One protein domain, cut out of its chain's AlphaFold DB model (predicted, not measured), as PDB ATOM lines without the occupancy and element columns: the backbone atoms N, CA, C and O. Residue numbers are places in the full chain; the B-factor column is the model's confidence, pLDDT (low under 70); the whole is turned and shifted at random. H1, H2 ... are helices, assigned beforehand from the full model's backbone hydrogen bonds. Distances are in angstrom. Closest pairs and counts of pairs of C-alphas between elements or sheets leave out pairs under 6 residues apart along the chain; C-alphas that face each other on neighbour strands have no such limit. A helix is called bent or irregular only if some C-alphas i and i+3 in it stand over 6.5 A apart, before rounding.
ATOM      1  N   ASN A  48     157.127 102.410 105.061       71.06
ATOM      2  CA  ASN A  48     156.576 102.994 106.288       71.06
ATOM      3  C   ASN A  48     155.053 103.197 106.215       71.06
ATOM      4  O   ASN A  48     154.436 103.692 107.159       71.06
ATOM      5  N   ARG A  49     154.429 102.852 105.085       78.81
ATOM      6  CA  ARG A  49     152.974 102.879 104.929       78.81
ATOM      7  C   ARG A  49     152.385 101.559 105.401       78.81
ATOM      8  O   ARG A  49     152.928 100.493 105.103       78.81
ATOM      9  N   LEU A  50     151.234 101.648 106.073       82.50
ATOM     10  CA  LEU A  50     150.471 100.456 106.433       82.50
ATOM     11  C   LEU A  50     149.994  99.720 105.173       82.50
ATOM     12  O   LEU A  50     150.165  98.518 105.085       82.50
ATOM     13  N   ILE A  51     149.462 100.455 104.187       85.06
ATOM     14  CA  ILE A  51     148.995  99.895 102.909       85.06
ATOM     15  C   ILE A  51     150.134  99.927 101.890       85.06
ATOM     16  O   ILE A  51     150.791 100.962 101.737       85.06
ATOM     17  N   THR A  52     150.345  98.817 101.183       84.31
ATOM     18  CA  THR A  52     151.329  98.741 100.099       84.31
ATOM     19  C   THR A  52     150.866  99.535  98.869       84.31
ATOM     20  O   THR A  52     149.663  99.738  98.688       84.31
ATOM     21  N   PRO A  53     151.782 100.017  98.011       83.31
ATOM     22  CA  PRO A  53     151.401 100.659  96.753       83.31
ATOM     23  C   PRO A  53     150.508  99.776  95.873       83.31
ATOM     24  O   PRO A  53     149.569 100.281  95.269       83.31
ATOM     25  N   GLU A  54     150.765  98.468  95.848       84.88
ATOM     26  CA  GLU A  54     150.016  97.499  95.046       84.88
ATOM     27  C   GLU A  54     148.573  97.373  95.540       84.88
ATOM     28  O   GLU A  54     147.644  97.544  94.757       84.88
ATOM     29  N   LEU A  55     148.376  97.166  96.848       84.88
ATOM     30  CA  LEU A  55     147.041  97.130  97.453       84.88
ATOM     31  C   LEU A  55     146.323  98.468  97.271       84.88
ATOM     32  O   LEU A  55     145.135  98.508  96.981       84.88
ATOM     33  N   HIS A  56     147.043  99.583  97.399       84.25
ATOM     34  CA  HIS A  56     146.463 100.902  97.182       84.25
ATOM     35  C   HIS A  56     145.925 101.080  95.754       84.25
ATOM     36  O   HIS A  56     144.849 101.653  95.588       84.25
ATOM     37  N   GLU A  57     146.645 100.595  94.740       83.06
ATOM     38  CA  GLU A  57     146.177 100.632  93.352       83.06
ATOM     39  C   GLU A  57     144.993  99.685  93.136       83.06
ATOM     40  O   GLU A  57     143.975 100.111  92.598       83.06
ATOM     41  N   GLN A  58     145.059  98.455  93.656       85.94
ATOM     42  CA  GLN A  58     143.938  97.511  93.594       85.94
ATOM     43  C   GLN A  58     142.660  98.119  94.174       85.94
ATOM     44  O   GLN A  58     141.600  98.062  93.554       85.94
ATOM     45  N   PHE A  59     142.758  98.765  95.335       87.62
ATOM     46  CA  PHE A  59     141.607  99.391  95.971       87.62
ATOM     47  C   PHE A  59     141.060 100.584  95.185       87.62
ATOM     48  O   PHE A  59     139.861 100.867  95.242       87.62
ATOM     49  N   ARG A  60     141.930 101.303  94.472       85.75
ATOM     50  CA  ARG A  60     141.537 102.402  93.592       85.75
ATOM     51  C   ARG A  60     140.778 101.883  92.377       85.75
ATOM     52  O   ARG A  60     139.685 102.373  92.119       85.75
ATOM     53  N   GLU A  61     141.317 100.887  91.680       86.06
ATOM     54  CA  GLU A  61     140.654 100.247  90.533       86.06
ATOM     55  C   GLU A  61     139.286  99.697  90.932       86.06
ATOM     56  O   GLU A  61     138.275  99.911  90.261       86.06
ATOM     57  N   GLN A  62     139.249  99.050  92.091       84.25
ATOM     58  CA  GLN A  62     138.038  98.590  92.732       84.25
ATOM     59  C   GLN A  62     137.031  99.741  92.928       84.25
ATOM     60  O   GLN A  62     135.894  99.629  92.474       84.25
ATOM     61  N   TYR A  63     137.419 100.868  93.533       86.50
ATOM     62  CA  TYR A  63     136.531 102.030  93.705       86.50
ATOM     63  C   TYR A  63     136.049 102.630  92.370       86.50
ATOM     64  O   TYR A  63     134.873 102.982  92.235       86.50
ATOM     65  N   ASP A  64     136.934 102.725  91.377       86.69
ATOM     66  CA  ASP A  64     136.622 103.266  90.050       86.69
ATOM     67  C   ASP A  64     135.653 102.356  89.267       86.69
ATOM     68  O   ASP A  64     134.933 102.831  88.389       86.69
ATOM     69  N   SER A  65     135.574 101.069  89.625       88.75
ATOM     70  CA  SER A  65     134.626 100.104  89.050       88.75
ATOM     71  C   SER A  65     133.200 100.192  89.621       88.75
ATOM     72  O   SER A  65     132.274  99.598  89.066       88.75
ATOM     73  N   LEU A  66     133.003 100.928  90.720       86.12
ATOM     74  CA  LEU A  66     131.710 101.061  91.392       86.12
ATOM     75  C   LEU A  66     130.778 102.052  90.689       86.12
ATOM     76  O   LEU A  66     131.206 103.043  90.099       86.12
ATOM     77  N   SER A  67     129.469 101.835  90.839       94.25
ATOM     78  CA  SER A  67     128.465 102.819  90.420       94.25
ATOM     79  C   SER A  67     128.541 104.105  91.251       94.25
ATOM     80  O   SER A  67     128.977 104.102  92.404       94.25
ATOM     81  N   GLU A  68     128.043 105.219  90.709       92.44
ATOM     82  CA  GLU A  68     128.030 106.505  91.423       92.44
ATOM     83  C   GLU A  68     127.272 106.456  92.758       92.44
ATOM     84  O   GLU A  68     127.637 107.158  93.706       92.44
ATOM     85  N   GLU A  69     126.213 105.645  92.837       92.38
ATOM     86  CA  GLU A  69     125.422 105.462  94.055       92.38
ATOM     87  C   GLU A  69     126.219 104.705  95.120       92.38
ATOM     88  O   GLU A  69     126.326 105.180  96.250       92.38
ATOM     89  N   GLN A  70     126.878 103.606  94.743       86.50
ATOM     90  CA  GLN A  70     127.777 102.869  95.636       86.50
ATOM     91  C   GLN A  70     128.939 103.751  96.105       86.50
ATOM     92  O   GLN A  70     129.245 103.809  97.293       86.50
ATOM     93  N   GLN A  71     129.546 104.524  95.201       85.56
ATOM     94  CA  GLN A  71     130.591 105.478  95.574       85.56
ATOM     95  C   GLN A  71     130.080 106.560  96.536       85.56
ATOM     96  O   GLN A  71     130.829 107.030  97.392       85.56
ATOM     97  N   ARG A  72     128.824 107.002  96.397       86.12
ATOM     98  CA  ARG A  72     128.212 107.978  97.307       86.12
ATOM     99  C   ARG A  72     128.011 107.386  98.696       86.12
ATOM    100  O   ARG A  72     128.432 108.027  99.654       86.12
ATOM    101  N   GLN A  73     127.466 106.177  98.779       85.31
ATOM    102  CA  GLN A  73     127.307 105.448 100.040       85.31
ATOM    103  C   GLN A  73     128.659 105.278 100.741       85.31
ATOM    104  O   GLN A  73     128.808 105.677 101.891       85.31
ATOM    105  N   LEU A  74     129.697 104.858 100.011       79.25
ATOM    106  CA  LEU A  74     131.054 104.761 100.559       79.25
ATOM    107  C   LEU A  74     131.591 106.102 101.070       79.25
ATOM    108  O   LEU A  74     132.295 106.151 102.077       79.25
ATOM    109  N   ARG A  75     131.306 107.215 100.385       82.75
ATOM    110  CA  ARG A  75     131.712 108.547 100.863       82.75
ATOM    111  C   ARG A  75     131.001 108.921 102.163       82.75
ATOM    112  O   ARG A  75     131.656 109.489 103.032       82.75
ATOM    113  N   GLU A  76     129.716 108.611 102.291       83.94
ATOM    114  CA  GLU A  76     128.925 108.869 103.501       83.94
ATOM    115  C   GLU A  76     129.413 108.013 104.674       83.94
ATOM    116  O   GLU A  76     129.758 108.552 105.724       83.94
ATOM    117  N   GLU A  77     129.600 106.711 104.464       79.94
ATOM    118  CA  GLU A  77     130.168 105.802 105.465       79.94
ATOM    119  C   GLU A  77     131.574 106.233 105.903       79.94
ATOM    120  O   GLU A  77     131.911 106.195 107.086       79.94
ATOM    121  N   ARG A  78     132.404 106.715 104.967       81.25
ATOM    122  CA  ARG A  78     133.730 107.270 105.285       81.25
ATOM    123  C   ARG A  78     133.650 108.518 106.154       81.25
ATOM    124  O   ARG A  78     134.582 108.755 106.921       81.25
ATOM    125  N   ILE A  79     132.615 109.340 106.004       82.62
ATOM    126  CA  ILE A  79     132.407 110.513 106.858       82.62
ATOM    127  C   ILE A  79     132.051 110.041 108.266       82.62
ATOM    128  O   ILE A  79     132.771 110.393 109.197       82.62
ATOM    129  N   THR A  80     131.051 109.171 108.403       83.69
ATOM    130  CA  THR A  80     130.640 108.613 109.700       83.69
ATOM    131  C   THR A  80     131.804 107.929 110.412       83.69
ATOM    132  O   THR A  80     132.117 108.254 111.552       83.69
ATOM    133  N   ARG A  81     132.558 107.078 109.712       79.88
ATOM    134  CA  ARG A  81     133.722 106.394 110.289       79.88
ATOM    135  C   ARG A  81     134.823 107.359 110.720       79.88
ATOM    136  O   ARG A  81     135.499 107.132 111.720       79.88
ATOM    137  N   ARG A  82     135.052 108.442 109.967       82.38
ATOM    138  CA  ARG A  82     136.015 109.480 110.376       82.38
ATOM    139  C   ARG A  82     135.575 110.166 111.661       82.38
ATOM    140  O   ARG A  82     136.438 110.516 112.459       82.38
ATOM    141  N   GLU A  83     134.277 110.360 111.854       86.25
ATOM    142  CA  GLU A  83     133.723 110.917 113.087       86.25
ATOM    143  C   GLU A  83     133.863 109.937 114.258       86.25
ATOM    144  O   GLU A  83     134.321 110.343 115.323       86.25
ATOM    145  N   GLU A  84     133.597 108.646 114.048       88.06
ATOM    146  CA  GLU A  84     133.800 107.591 115.054       88.06
ATOM    147  C   GLU A  84     135.271 107.485 115.480       88.06
ATOM    148  O   GLU A  84     135.591 107.597 116.662       88.06
ATOM    149  N   LYS A  85     136.199 107.382 114.518       89.44
ATOM    150  CA  LYS A  85     137.641 107.301 114.812       89.44
ATOM    151  C   LYS A  85     138.187 108.582 115.429       89.44
ATOM    152  O   LYS A  85     139.111 108.543 116.241       89.44
ATOM    153  N   ARG A  86     137.610 109.733 115.078       88.62
ATOM    154  CA  ARG A  86     137.894 110.991 115.769       88.62
ATOM    155  C   ARG A  86     137.454 110.906 117.231       88.62
ATOM    156  O   ARG A  86     138.253 111.257 118.090       88.62
ATOM    157  N   ALA A  87     136.237 110.443 117.508       91.88
ATOM    158  CA  ALA A  87     135.724 110.322 118.870       91.88
ATOM    159  C   ALA A  87     136.565 109.352 119.719       91.88
ATOM    160  O   ALA A  87     136.865 109.656 120.870       91.88
ATOM    161  N   GLU A  88     137.016 108.231 119.152       92.88
ATOM    162  CA  GLU A  88     137.932 107.299 119.826       92.88
ATOM    163  C   GLU A  88     139.275 107.952 120.183       92.88
ATOM    164  O   GLU A  88     139.758 107.804 121.305       92.88
ATOM    165  N   MET A  89     139.862 108.723 119.261       92.75
ATOM    166  CA  MET A  89     141.095 109.473 119.522       92.75
ATOM    167  C   MET A  89     140.894 110.544 120.602       92.75
ATOM    168  O   MET A  89     141.734 110.693 121.486       92.75
ATOM    169  N   GLU A  90     139.786 111.285 120.551       94.31
ATOM    170  CA  GLU A  90     139.441 112.285 121.569       94.31
ATOM    171  C   GLU A  90     139.242 111.636 122.944       94.31
ATOM    172  O   GLU A  90     139.732 112.156 123.942       94.31
ATOM    173  N   ALA A  91     138.600 110.466 123.000       95.75
ATOM    174  CA  ALA A  91     138.425 109.700 124.229       95.75
ATOM    175  C   ALA A  91     139.754 109.165 124.784       95.75
ATOM    176  O   ALA A  91     139.968 109.188 125.996       95.75
ATOM    177  N   PHE A  92     140.661 108.708 123.916       95.00
ATOM    178  CA  PHE A  92     141.989 108.249 124.325       95.00
ATOM    179  C   PHE A  92     142.840 109.393 124.887       95.00
ATOM    180  O   PHE A  92     143.445 109.247 125.952       95.00
ATOM    181  N   VAL A  93     142.877 110.525 124.179       94.19
ATOM    182  CA  VAL A  93     143.667 111.693 124.579       94.19
ATOM    183  C   VAL A  93     143.026 112.418 125.759       94.19
ATOM    184  O   VAL A  93     143.747 112.944 126.590       94.19
ATOM    185  N   GLY A  94     141.698 112.453 125.859       95.12
ATOM    186  CA  GLY A  94     140.974 113.253 126.852       95.12
ATOM    187  C   GLY A  94     140.787 114.722 126.450       95.12
ATOM    188  O   GLY A  94     140.444 115.544 127.293       95.12
ATOM    189  N   LEU A  95     141.011 115.055 125.175       93.44
ATOM    190  CA  LEU A  95     140.813 116.389 124.603       93.44
ATOM    191  C   LEU A  95     140.041 116.282 123.292       93.44
ATOM    192  O   LEU A  95     140.251 115.352 122.514       93.44
ATOM    193  N   THR A  96     139.219 117.283 122.998       94.88
ATOM    194  CA  THR A  96     138.584 117.430 121.684       94.88
ATOM    195  C   THR A  96     139.621 117.737 120.597       94.88
ATOM    196  O   THR A  96     140.720 118.237 120.858       94.88
ATOM    197  N   ARG A  97     139.282 117.493 119.327       89.12
ATOM    198  CA  ARG A  97     140.131 117.857 118.179       89.12
ATOM    199  C   ARG A  97     140.461 119.344 118.152       89.12
ATOM    200  O   ARG A  97     141.566 119.710 117.750       89.12
ATOM    201  N   GLU A  98     139.515 120.194 118.528       92.12
ATOM    202  CA  GLU A  98     139.682 121.641 118.585       92.12
ATOM    203  C   GLU A  98     140.712 122.022 119.655       92.12
ATOM    204  O   GLU A  98     141.641 122.772 119.354       92.12
ATOM    205  N   GLU A  99     140.631 121.427 120.848       92.81
ATOM    206  CA  GLU A  99     141.611 121.621 121.925       92.81
ATOM    207  C   GLU A  99     142.993 121.078 121.543       92.81
ATOM    208  O   GLU A  99     143.990 121.786 121.671       92.81
ATOM    209  N   MET A 100     143.069 119.872 120.969       91.44
ATOM    210  CA  MET A 100     144.324 119.311 120.451       91.44
ATOM    211  C   MET A 100     144.939 120.166 119.338       91.44
ATOM    212  O   MET A 100     146.159 120.188 119.155       91.44
ATOM    213  N   ARG A 101     144.114 120.823 118.514       90.00
ATOM    214  CA  ARG A 101     144.592 121.738 117.472       90.00
ATOM    215  C   ARG A 101     145.158 123.006 118.096       90.00
ATOM    216  O   ARG A 101     146.186 123.483 117.623       90.00
ATOM    217  N   GLU A 102     144.503 123.544 119.116       92.25
ATOM    218  CA  GLU A 102     144.954 124.758 119.788       92.25
ATOM    219  C   GLU A 102     146.239 124.520 120.592       92.25
ATOM    220  O   GLU A 102     147.200 125.266 120.421       92.25
ATOM    221  N   ALA A 103     146.320 123.411 121.331       88.75
ATOM    222  CA  ALA A 103     147.536 122.964 122.017       88.75
ATOM    223  C   ALA A 103     148.733 122.842 121.055       88.75
ATOM    224  O   ALA A 103     149.842 123.285 121.338       88.75
ATOM    225  N   ARG A 104     148.514 122.310 119.847       87.00
ATOM    226  CA  ARG A 104     149.584 122.229 118.841       87.00
ATOM    227  C   ARG A 104     149.992 123.579 118.268       87.00
ATOM    228  O   ARG A 104     151.166 123.776 117.972       87.00
ATOM    229  N   LYS A 105     149.053 124.514 118.096       90.81
ATOM    230  CA  LYS A 105     149.376 125.880 117.653       90.81
ATOM    231  C   LYS A 105     150.169 126.651 118.703       90.81
ATOM    232  O   LYS A 105     151.009 127.461 118.326       90.81
ATOM    233  N   SER A 106     149.919 126.398 119.987       89.19
ATOM    234  CA  SER A 106     150.707 126.966 121.085       89.19
ATOM    235  C   SER A 106     152.076 126.295 121.253       89.19
ATOM    236  O   SER A 106     152.872 126.735 122.078       89.19
ATOM    237  N   GLY A 107     152.379 125.279 120.436       89.56
ATOM    238  CA  GLY A 107     153.668 124.599 120.395       89.56
ATOM    239  C   GLY A 107     153.754 123.351 121.269       89.56
ATOM    240  O   GLY A 107     154.824 122.754 121.318       89.56
ATOM    241  N   GLN A 108     152.662 122.929 121.921       89.44
ATOM    242  CA  GLN A 108     152.663 121.680 122.682       89.44
ATOM    243  C   GLN A 108     152.790 120.478 121.745       89.44
ATOM    244  O   GLN A 108     152.081 120.342 120.738       89.44
ATOM    245  N   SER A 109     153.697 119.584 122.105       91.38
ATOM    246  CA  SER A 109     153.885 118.294 121.452       91.38
ATOM    247  C   SER A 109     152.800 117.296 121.869       91.38
ATOM    248  O   SER A 109     152.147 117.436 122.903       91.38
ATOM    249  N   MET A 110     152.597 116.253 121.058       90.94
ATOM    250  CA  MET A 110     151.632 115.200 121.393       90.94
ATOM    251  C   MET A 110     152.030 114.463 122.678       90.94
ATOM    252  O   MET A 110     151.164 114.128 123.480       90.94
ATOM    253  N   SER A 111     153.328 114.258 122.909       93.81
ATOM    254  CA  SER A 111     153.832 113.660 124.146       93.81
ATOM    255  C   SER A 111     153.493 114.488 125.387       93.81
ATOM    256  O   SER A 111     153.063 113.916 126.384       93.81
ATOM    257  N   GLU A 112     153.620 115.816 125.332       93.44
ATOM    258  CA  GLU A 112     153.225 116.709 126.431       93.44
ATOM    259  C   GLU A 112     151.716 116.669 126.687       93.44
ATOM    260  O   GLU A 112     151.284 116.616 127.841       93.44
ATOM    261  N   ILE A 113     150.913 116.648 125.618       93.62
ATOM    262  CA  ILE A 113     149.457 116.515 125.715       93.62
ATOM    263  C   ILE A 113     149.096 115.198 126.412       93.62
ATOM    264  O   ILE A 113     148.380 115.215 127.410       93.62
ATOM    265  N   LEU A 114     149.631 114.069 125.945       94.56
ATOM    266  CA  LEU A 114     149.377 112.751 126.529       94.56
ATOM    267  C   LEU A 114     149.840 112.671 127.991       94.56
ATOM    268  O   LEU A 114     149.085 112.217 128.852       94.56
ATOM    269  N   ALA A 115     151.030 113.190 128.297       94.81
ATOM    270  CA  ALA A 115     151.558 113.218 129.658       94.81
ATOM    271  C   ALA A 115     150.666 114.031 130.612       94.81
ATOM    272  O   ALA A 115     150.442 113.610 131.747       94.81
ATOM    273  N   SER A 116     150.096 115.154 130.151       94.19
ATOM    274  CA  SER A 116     149.155 115.961 130.948       94.19
ATOM    275  C   SER A 116     147.870 115.208 131.318       94.19
ATOM    276  O   SER A 116     147.219 115.536 132.307       94.19
ATOM    277  N   GLN A 117     147.545 114.168 130.550       93.81
ATOM    278  CA  GLN A 117     146.363 113.317 130.697       93.81
ATOM    279  C   GLN A 117     146.711 111.977 131.367       93.81
ATOM    280  O   GLN A 117     145.900 111.052 131.401       93.81
ATOM    281  N   GLY A 118     147.934 111.855 131.902       95.50
ATOM    282  CA  GLY A 118     148.420 110.648 132.567       95.50
ATOM    283  C   GLY A 118     148.673 109.473 131.621       95.50
ATOM    284  O   GLY A 118     148.714 108.336 132.083       95.50
ATOM    285  N   LYS A 119     148.818 109.726 130.314       96.44
ATOM    286  CA  LYS A 119     149.106 108.708 129.298       96.44
ATOM    287  C   LYS A 119     150.601 108.616 129.031       96.44
ATOM    288  O   LYS A 119     151.305 109.621 128.931       96.44
ATOM    289  N   THR A 120     151.074 107.389 128.889       96.44
ATOM    290  CA  THR A 120     152.465 107.055 128.595       96.44
ATOM    291  C   THR A 120     152.656 106.716 127.119       96.44
ATOM    292  O   THR A 120     151.703 106.525 126.364       96.44
ATOM    293  N   GLU A 121     153.914 106.610 126.694       95.31
ATOM    294  CA  GLU A 121     154.252 106.085 125.367       95.31
ATOM    295  C   GLU A 121     153.749 104.650 125.169       95.31
ATOM    296  O   GLU A 121     153.261 104.331 124.091       95.31
ATOM    297  N   ALA A 122     153.787 103.818 126.215       96.88
ATOM    298  CA  ALA A 122     153.258 102.457 126.164       96.88
ATOM    299  C   ALA A 122     151.736 102.446 125.941       96.88
ATOM    300  O   ALA A 122     151.237 101.651 125.148       96.88
ATOM    301  N   ASP A 123     150.997 103.367 126.568       96.62
ATOM    302  CA  ASP A 123     149.554 103.506 126.322       96.62
ATOM    303  C   ASP A 123     149.273 103.923 124.872       96.62
ATOM    304  O   ASP A 123     148.341 103.421 124.242       96.62
ATOM    305  N   ALA A 124     150.094 104.827 124.327       95.31
ATOM    306  CA  ALA A 124     150.001 105.241 122.930       95.31
ATOM    307  C   ALA A 124     150.344 104.099 121.964       95.31
ATOM    308  O   ALA A 124     149.692 103.968 120.932       95.31
ATOM    309  N   GLU A 125     151.333 103.263 122.289       96.88
ATOM    310  CA  GLU A 125     151.703 102.088 121.496       96.88
ATOM    311  C   GLU A 125     150.549 101.089 121.408       96.88
ATOM    312  O   GLU A 125     150.191 100.665 120.306       96.88
ATOM    313  N   VAL A 126     149.928 100.762 122.546       98.00
ATOM    314  CA  VAL A 126     148.765  99.866 122.605       98.00
ATOM    315  C   VAL A 126     147.620 100.432 121.769       98.00
ATOM    316  O   VAL A 126     147.139  99.757 120.858       98.00
ATOM    317  N   PHE A 127     147.253 101.696 121.999       96.25
ATOM    318  CA  PHE A 127     146.171 102.350 121.265       96.25
ATOM    319  C   PHE A 127     146.420 102.365 119.749       96.25
ATOM    320  O   PHE A 127     145.560 101.967 118.965       96.25
ATOM    321  N   LEU A 128     147.609 102.785 119.308       94.75
ATOM    322  CA  LEU A 128     147.945 102.843 117.883       94.75
ATOM    323  C   LEU A 128     147.976 101.452 117.235       94.75
ATOM    324  O   LEU A 128     147.594 101.318 116.071       94.75
ATOM    325  N   THR A 129     148.410 100.429 117.974       95.50
ATOM    326  CA  THR A 129     148.424  99.036 117.506       95.50
ATOM    327  C   THR A 129     147.009  98.505 117.309       95.50
ATOM    328  O   THR A 129     146.715  97.917 116.268       95.50
ATOM    329  N   GLU A 130     146.111  98.750 118.264       95.38
ATOM    330  CA  GLU A 130     144.696  98.377 118.159       95.38
ATOM    331  C   GLU A 130     144.033  99.054 116.955       95.38
ATOM    332  O   GLU A 130     143.453  98.373 116.107       95.38
ATOM    333  N   GLN A 131     144.219 100.368 116.804       93.75
ATOM    334  CA  GLN A 131     143.680 101.140 115.677       93.75
ATOM    335  C   GLN A 131     144.214 100.656 114.319       93.75
ATOM    336  O   GLN A 131     143.486 100.619 113.323       93.75
ATOM    337  N   ALA A 132     145.494 100.278 114.248       92.81
ATOM    338  CA  ALA A 132     146.088  99.740 113.028       92.81
ATOM    339  C   ALA A 132     145.518  98.358 112.676       92.81
ATOM    340  O   ALA A 132     145.174  98.127 111.515       92.81
ATOM    341  N   ASN A 133     145.374  97.467 113.660       92.69
ATOM    342  CA  ASN A 133     144.817  96.129 113.457       92.69
ATOM    343  C   ASN A 133     143.339  96.167 113.072       92.69
ATOM    344  O   ASN A 133     142.937  95.481 112.135       92.69
ATOM    345  N   GLU A 134     142.540  97.006 113.730       92.00
ATOM    346  CA  GLU A 134     141.138  97.201 113.363       92.00
ATOM    347  C   GLU A 134     141.020  97.700 111.921       92.00
ATOM    348  O   GLU A 134     140.192  97.225 111.145       92.00
ATOM    349  N   ARG A 135     141.907  98.614 111.514       87.75
ATOM    350  CA  ARG A 135     141.954  99.090 110.134       87.75
ATOM    351  C   ARG A 135     142.308  97.995 109.137       87.75
ATOM    352  O   ARG A 135     141.717  97.978 108.061       87.75
ATOM    353  N   ILE A 136     143.221  97.092 109.477       90.81
ATOM    354  CA  ILE A 136     143.539  95.936 108.632       90.81
ATOM    355  C   ILE A 136     142.339  94.998 108.528       90.81
ATOM    356  O   ILE A 136     141.995  94.609 107.419       90.81
ATOM    357  N   GLN A 137     141.682  94.677 109.646       88.69
ATOM    358  CA  GLN A 137     140.509  93.803 109.639       88.69
ATOM    359  C   GLN A 137     139.393  94.392 108.781       88.69
ATOM    360  O   GLN A 137     138.855  93.711 107.917       88.69
ATOM    361  N   MET A 138     139.122  95.688 108.947       84.88
ATOM    362  CA  MET A 138     138.180  96.391 108.089       84.88
ATOM    363  C   MET A 138     138.582  96.265 106.623       84.88
ATOM    364  O   MET A 138     137.749  95.921 105.801       84.88
ATOM    365  N   MET A 139     139.842  96.526 106.270       85.25
ATOM    366  CA  MET A 139     140.295  96.380 104.885       85.25
ATOM    367  C   MET A 139     140.135  94.947 104.367       85.25
ATOM    368  O   MET A 139     139.766  94.785 103.210       85.25
ATOM    369  N   ALA A 140     140.372  93.936 105.203       88.25
ATOM    370  CA  ALA A 140     140.188  92.538 104.840       88.25
ATOM    371  C   ALA A 140     138.724  92.215 104.531       88.25
ATOM    372  O   ALA A 140     138.443  91.643 103.482       88.25
ATOM    373  N   ASP A 141     137.806  92.674 105.381       83.44
ATOM    374  CA  ASP A 141     136.363  92.489 105.199       83.44
ATOM    375  C   ASP A 141     135.826  93.269 103.983       83.44
ATOM    376  O   ASP A 141     134.840  92.882 103.361       83.44
ATOM    377  N   HIS A 142     136.465  94.391 103.652       75.25
ATOM    378  CA  HIS A 142     136.023  95.339 102.630       75.25
ATOM    379  C   HIS A 142     136.571  95.047 101.229       75.25
ATOM    380  O   HIS A 142     135.876  95.216 100.226       75.25
ATOM    381  N   HIS A 143     137.823  94.610 101.147       79.75
ATOM    382  CA  HIS A 143     138.511  94.346  99.885       79.75
ATOM    383  C   HIS A 143     138.646  92.873  99.549       79.75
ATOM    384  O   HIS A 143     139.344  92.550  98.588       79.75
ATOM    385  N   ASP A 144     138.005  92.007 100.336       84.12
ATOM    386  CA  ASP A 144     138.155  90.561 100.239       84.12
ATOM    387  C   ASP A 144     139.642  90.167 100.243       84.12
ATOM    388  O   ASP A 144     140.087  89.348  99.433       84.12
ATOM    389  N   LEU A 145     140.432  90.794 101.132       87.62
ATOM    390  CA  LEU A 145     141.864  90.507 101.204       87.62
ATOM    391  C   LEU A 145     142.070  89.037 101.532       87.62
ATOM    392  O   LEU A 145     141.420  88.457 102.407       87.62
ATOM    393  N   THR A 146     143.053  88.446 100.874       90.81
ATOM    394  CA  THR A 146     143.499  87.106 101.214       90.81
ATOM    395  C   THR A 146     144.130  87.084 102.607       90.81
ATOM    396  O   THR A 146     144.592  88.098 103.149       90.81
ATOM    397  N   THR A 147     144.204  85.891 103.200       91.00
ATOM    398  CA  THR A 147     144.908  85.687 104.472       91.00
ATOM    399  C   THR A 147     146.374  86.126 104.385       91.00
ATOM    400  O   THR A 147     146.901  86.684 105.343       91.00
ATOM    401  N   GLU A 148     147.026  85.915 103.236       90.88
ATOM    402  CA  GLU A 148     148.424  86.297 102.998       90.88
ATOM    403  C   GLU A 148     148.604  87.820 102.919       90.88
ATOM    404  O   GLU A 148     149.513  88.375 103.542       90.88
ATOM    405  N   GLU A 149     147.708  88.522 102.221       90.50
ATOM    406  CA  GLU A 149     147.710  89.991 102.166       90.50
ATOM    407  C   GLU A 149     147.444  90.596 103.547       90.50
ATOM    408  O   GLU A 149     148.140  91.519 103.969       90.50
ATOM    409  N   THR A 150     146.493  90.030 104.293       91.81
ATOM    410  CA  THR A 150     146.178  90.458 105.663       91.81
ATOM    411  C   THR A 150     147.377  90.267 106.596       91.81
ATOM    412  O   THR A 150     147.735  91.189 107.329       91.81
ATOM    413  N   ALA A 151     148.046  89.112 106.531       92.75
ATOM    414  CA  ALA A 151     149.254  88.841 107.310       92.75
ATOM    415  C   ALA A 151     150.393  89.809 106.947       92.75
ATOM    416  O   ALA A 151     151.038  90.371 107.832       92.75
ATOM    417  N   THR A 152     150.576  90.096 105.655       90.69
ATOM    418  CA  THR A 152     151.573  91.070 105.178       90.69
ATOM    419  C   THR A 152     151.313  92.466 105.750       90.69
ATOM    420  O   THR A 152     152.246  93.178 106.120       90.69
ATOM    421  N   LEU A 153     150.048  92.886 105.851       90.69
ATOM    422  CA  LEU A 153     149.695  94.156 106.488       90.69
ATOM    423  C   LEU A 153     149.964  94.133 108.000       90.69
ATOM    424  O   LEU A 153     150.465  95.121 108.539       90.69
ATOM    425  N   GLN A 154     149.668  93.019 108.676       92.56
ATOM    426  CA  GLN A 154     149.901  92.854 110.115       92.56
ATOM    427  C   GLN A 154     151.389  92.949 110.470       92.56
ATOM    428  O   GLN A 154     151.748  93.635 111.425       92.56
ATOM    429  N   GLU A 155     152.273  92.361 109.662       92.56
ATOM    430  CA  GLU A 155     153.728  92.471 109.849       92.56
ATOM    431  C   GLU A 155     154.229  93.927 109.787       92.56
ATOM    432  O   GLU A 155     155.224  94.286 110.423       92.56
ATOM    433  N   ARG A 156     153.517  94.804 109.067       91.50
ATOM    434  CA  ARG A 156     153.866  96.228 108.921       91.50
ATOM    435  C   ARG A 156     153.373  97.095 110.074       91.50
ATOM    436  O   ARG A 156     153.840  98.232 110.200       91.50
ATOM    437  N   VAL A 157     152.465  96.591 110.918       92.56
ATOM    438  CA  VAL A 157     151.881  97.346 112.041       92.56
ATOM    439  C   VAL A 157     152.973  97.862 112.966       92.56
ATOM    440  O   VAL A 157     152.983  99.051 113.273       92.56
ATOM    441  N   THR A 158     153.941  97.022 113.332       92.75
ATOM    442  CA  THR A 158     155.023  97.404 114.249       92.75
ATOM    443  C   THR A 158     155.812  98.610 113.742       92.75
ATOM    444  O   THR A 158     155.984  99.583 114.472       92.75
ATOM    445  N   ASN A 159     156.254  98.597 112.477       91.88
ATOM    446  CA  ASN A 159     157.000  99.724 111.905       91.88
ATOM    447  C   ASN A 159     156.118 100.981 111.832       91.88
ATOM    448  O   ASN A 159     156.525 102.062 112.256       91.88
ATOM    449  N   PHE A 160     154.874 100.831 111.370       89.12
ATOM    450  CA  PHE A 160     153.920 101.934 111.316       89.12
ATOM    451  C   PHE A 160     153.717 102.597 112.693       89.12
ATOM    452  O   PHE A 160     153.830 103.822 112.808       89.12
ATOM    453  N   VAL A 161     153.483 101.803 113.741       92.06
ATOM    454  CA  VAL A 161     153.296 102.285 115.118       92.06
ATOM    455  C   VAL A 161     154.566 102.956 115.636       92.06
ATOM    456  O   VAL A 161     154.498 104.078 116.131       92.06
ATOM    457  N   GLN A 162     155.740 102.351 115.445       92.19
ATOM    458  CA  GLN A 162     157.013 102.943 115.869       92.19
ATOM    459  C   GLN A 162     157.279 104.304 115.215       92.19
ATOM    460  O   GLN A 162     157.746 105.226 115.881       92.19
ATOM    461  N   LYS A 163     156.946 104.478 113.930       89.38
ATOM    462  CA  LYS A 163     157.071 105.779 113.250       89.38
ATOM    463  C   LYS A 163     156.095 106.816 113.793       89.38
ATOM    464  O   LYS A 163     156.453 107.988 113.912       89.38
ATOM    465  N   MET A 164     154.881 106.398 114.143       88.94
ATOM    466  CA  MET A 164     153.904 107.272 114.791       88.94
ATOM    467  C   MET A 164     154.380 107.707 116.179       88.94
ATOM    468  O   MET A 164     154.351 108.900 116.477       88.94
ATOM    469  N   LEU A 165     154.901 106.778 116.984       91.50
ATOM    470  CA  LEU A 165     155.478 107.077 118.295       91.50
ATOM    471  C   LEU A 165     156.688 108.004 118.180       91.50
ATOM    472  O   LEU A 165     156.746 109.007 118.885       91.50
ATOM    473  N   ALA A 166     157.602 107.752 117.239       90.44
ATOM    474  CA  ALA A 166     158.739 108.637 116.988       90.44
ATOM    475  C   ALA A 166     158.279 110.069 116.665       90.44
ATOM    476  O   ALA A 166     158.796 111.031 117.227       90.44
ATOM    477  N   ARG A 167     157.231 110.221 115.844       88.81
ATOM    478  CA  ARG A 167     156.634 111.529 115.540       88.81
ATOM    479  C   ARG A 167     155.957 112.174 116.752       88.81
ATOM    480  O   ARG A 167     156.005 113.393 116.891       88.81
ATOM    481  N   TRP A 168     155.274 111.399 117.591       90.00
ATOM    482  CA  TRP A 168     154.538 111.927 118.746       90.00
ATOM    483  C   TRP A 168     155.454 112.321 119.900       90.00
ATOM    484  O   TRP A 168     155.205 113.332 120.556       90.00
ATOM    485  N   PHE A 169     156.513 111.546 120.113       88.75
ATOM    486  CA  PHE A 169     157.473 111.709 121.200       88.75
ATOM    487  C   PHE A 169     158.791 112.350 120.750       88.75
ATOM    488  O   PHE A 169     159.688 112.519 121.571       88.75
ATOM    489  N   ASN A 170     158.868 112.770 119.482       79.31
ATOM    490  CA  ASN A 170     159.976 113.521 118.894       79.31
ATOM    491  C   ASN A 170     161.337 112.808 119.066       79.31
ATOM    492  O   ASN A 170     162.319 113.418 119.492       79.31
TER     493      ASN A 170
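What this domain is: This is residues 48 to 170 of the 171 residues of an uncharacterized protein of Candidatus Pacebacteria bacterium CG10_big_fil_rev_8_21_14_0_10_44_54 (UniProt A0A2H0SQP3). Look for a loose frame: long H2 and H5 run opposite ways, H1 at one end, H3 and H4 at the other, bent H6 folding back along H5. It is all helix, 123 printed residues with six named helices, H1 to H6. It is only just loose, close to compact, with radius of gyration of the C-alphas 16.7 A and spans 46 by 31 by 19 A.

How they stand to each other: H2, residues 68 to 93, is close to but not clearly touching H5, residues 121 to 143; the closest C-alphas, 92 and 127, are 7.9 A apart. H6, residues 147 to 169, one helix by hydrogen bonds, is bent: C-alphas 155 and 158 are 6.7 A apart. Its arm H6b, residues 158 to 169, touches H5, closest at C-alphas 128 and 161, 6.0 A. In each helix that is not bent, and inside each of the two arms of H6, every O i to N i+4 pair is within hydrogen-bond range.

Where its parts are: Find C-alpha 53 at (151.401, 100.659, 96.753), where H1, residues 53 to 64, begins. H3 holds residues 97 to 105, H4 110 to 116.

The domain as a whole: The printed part has no cut; no printed residue is under 70 in pLDDT.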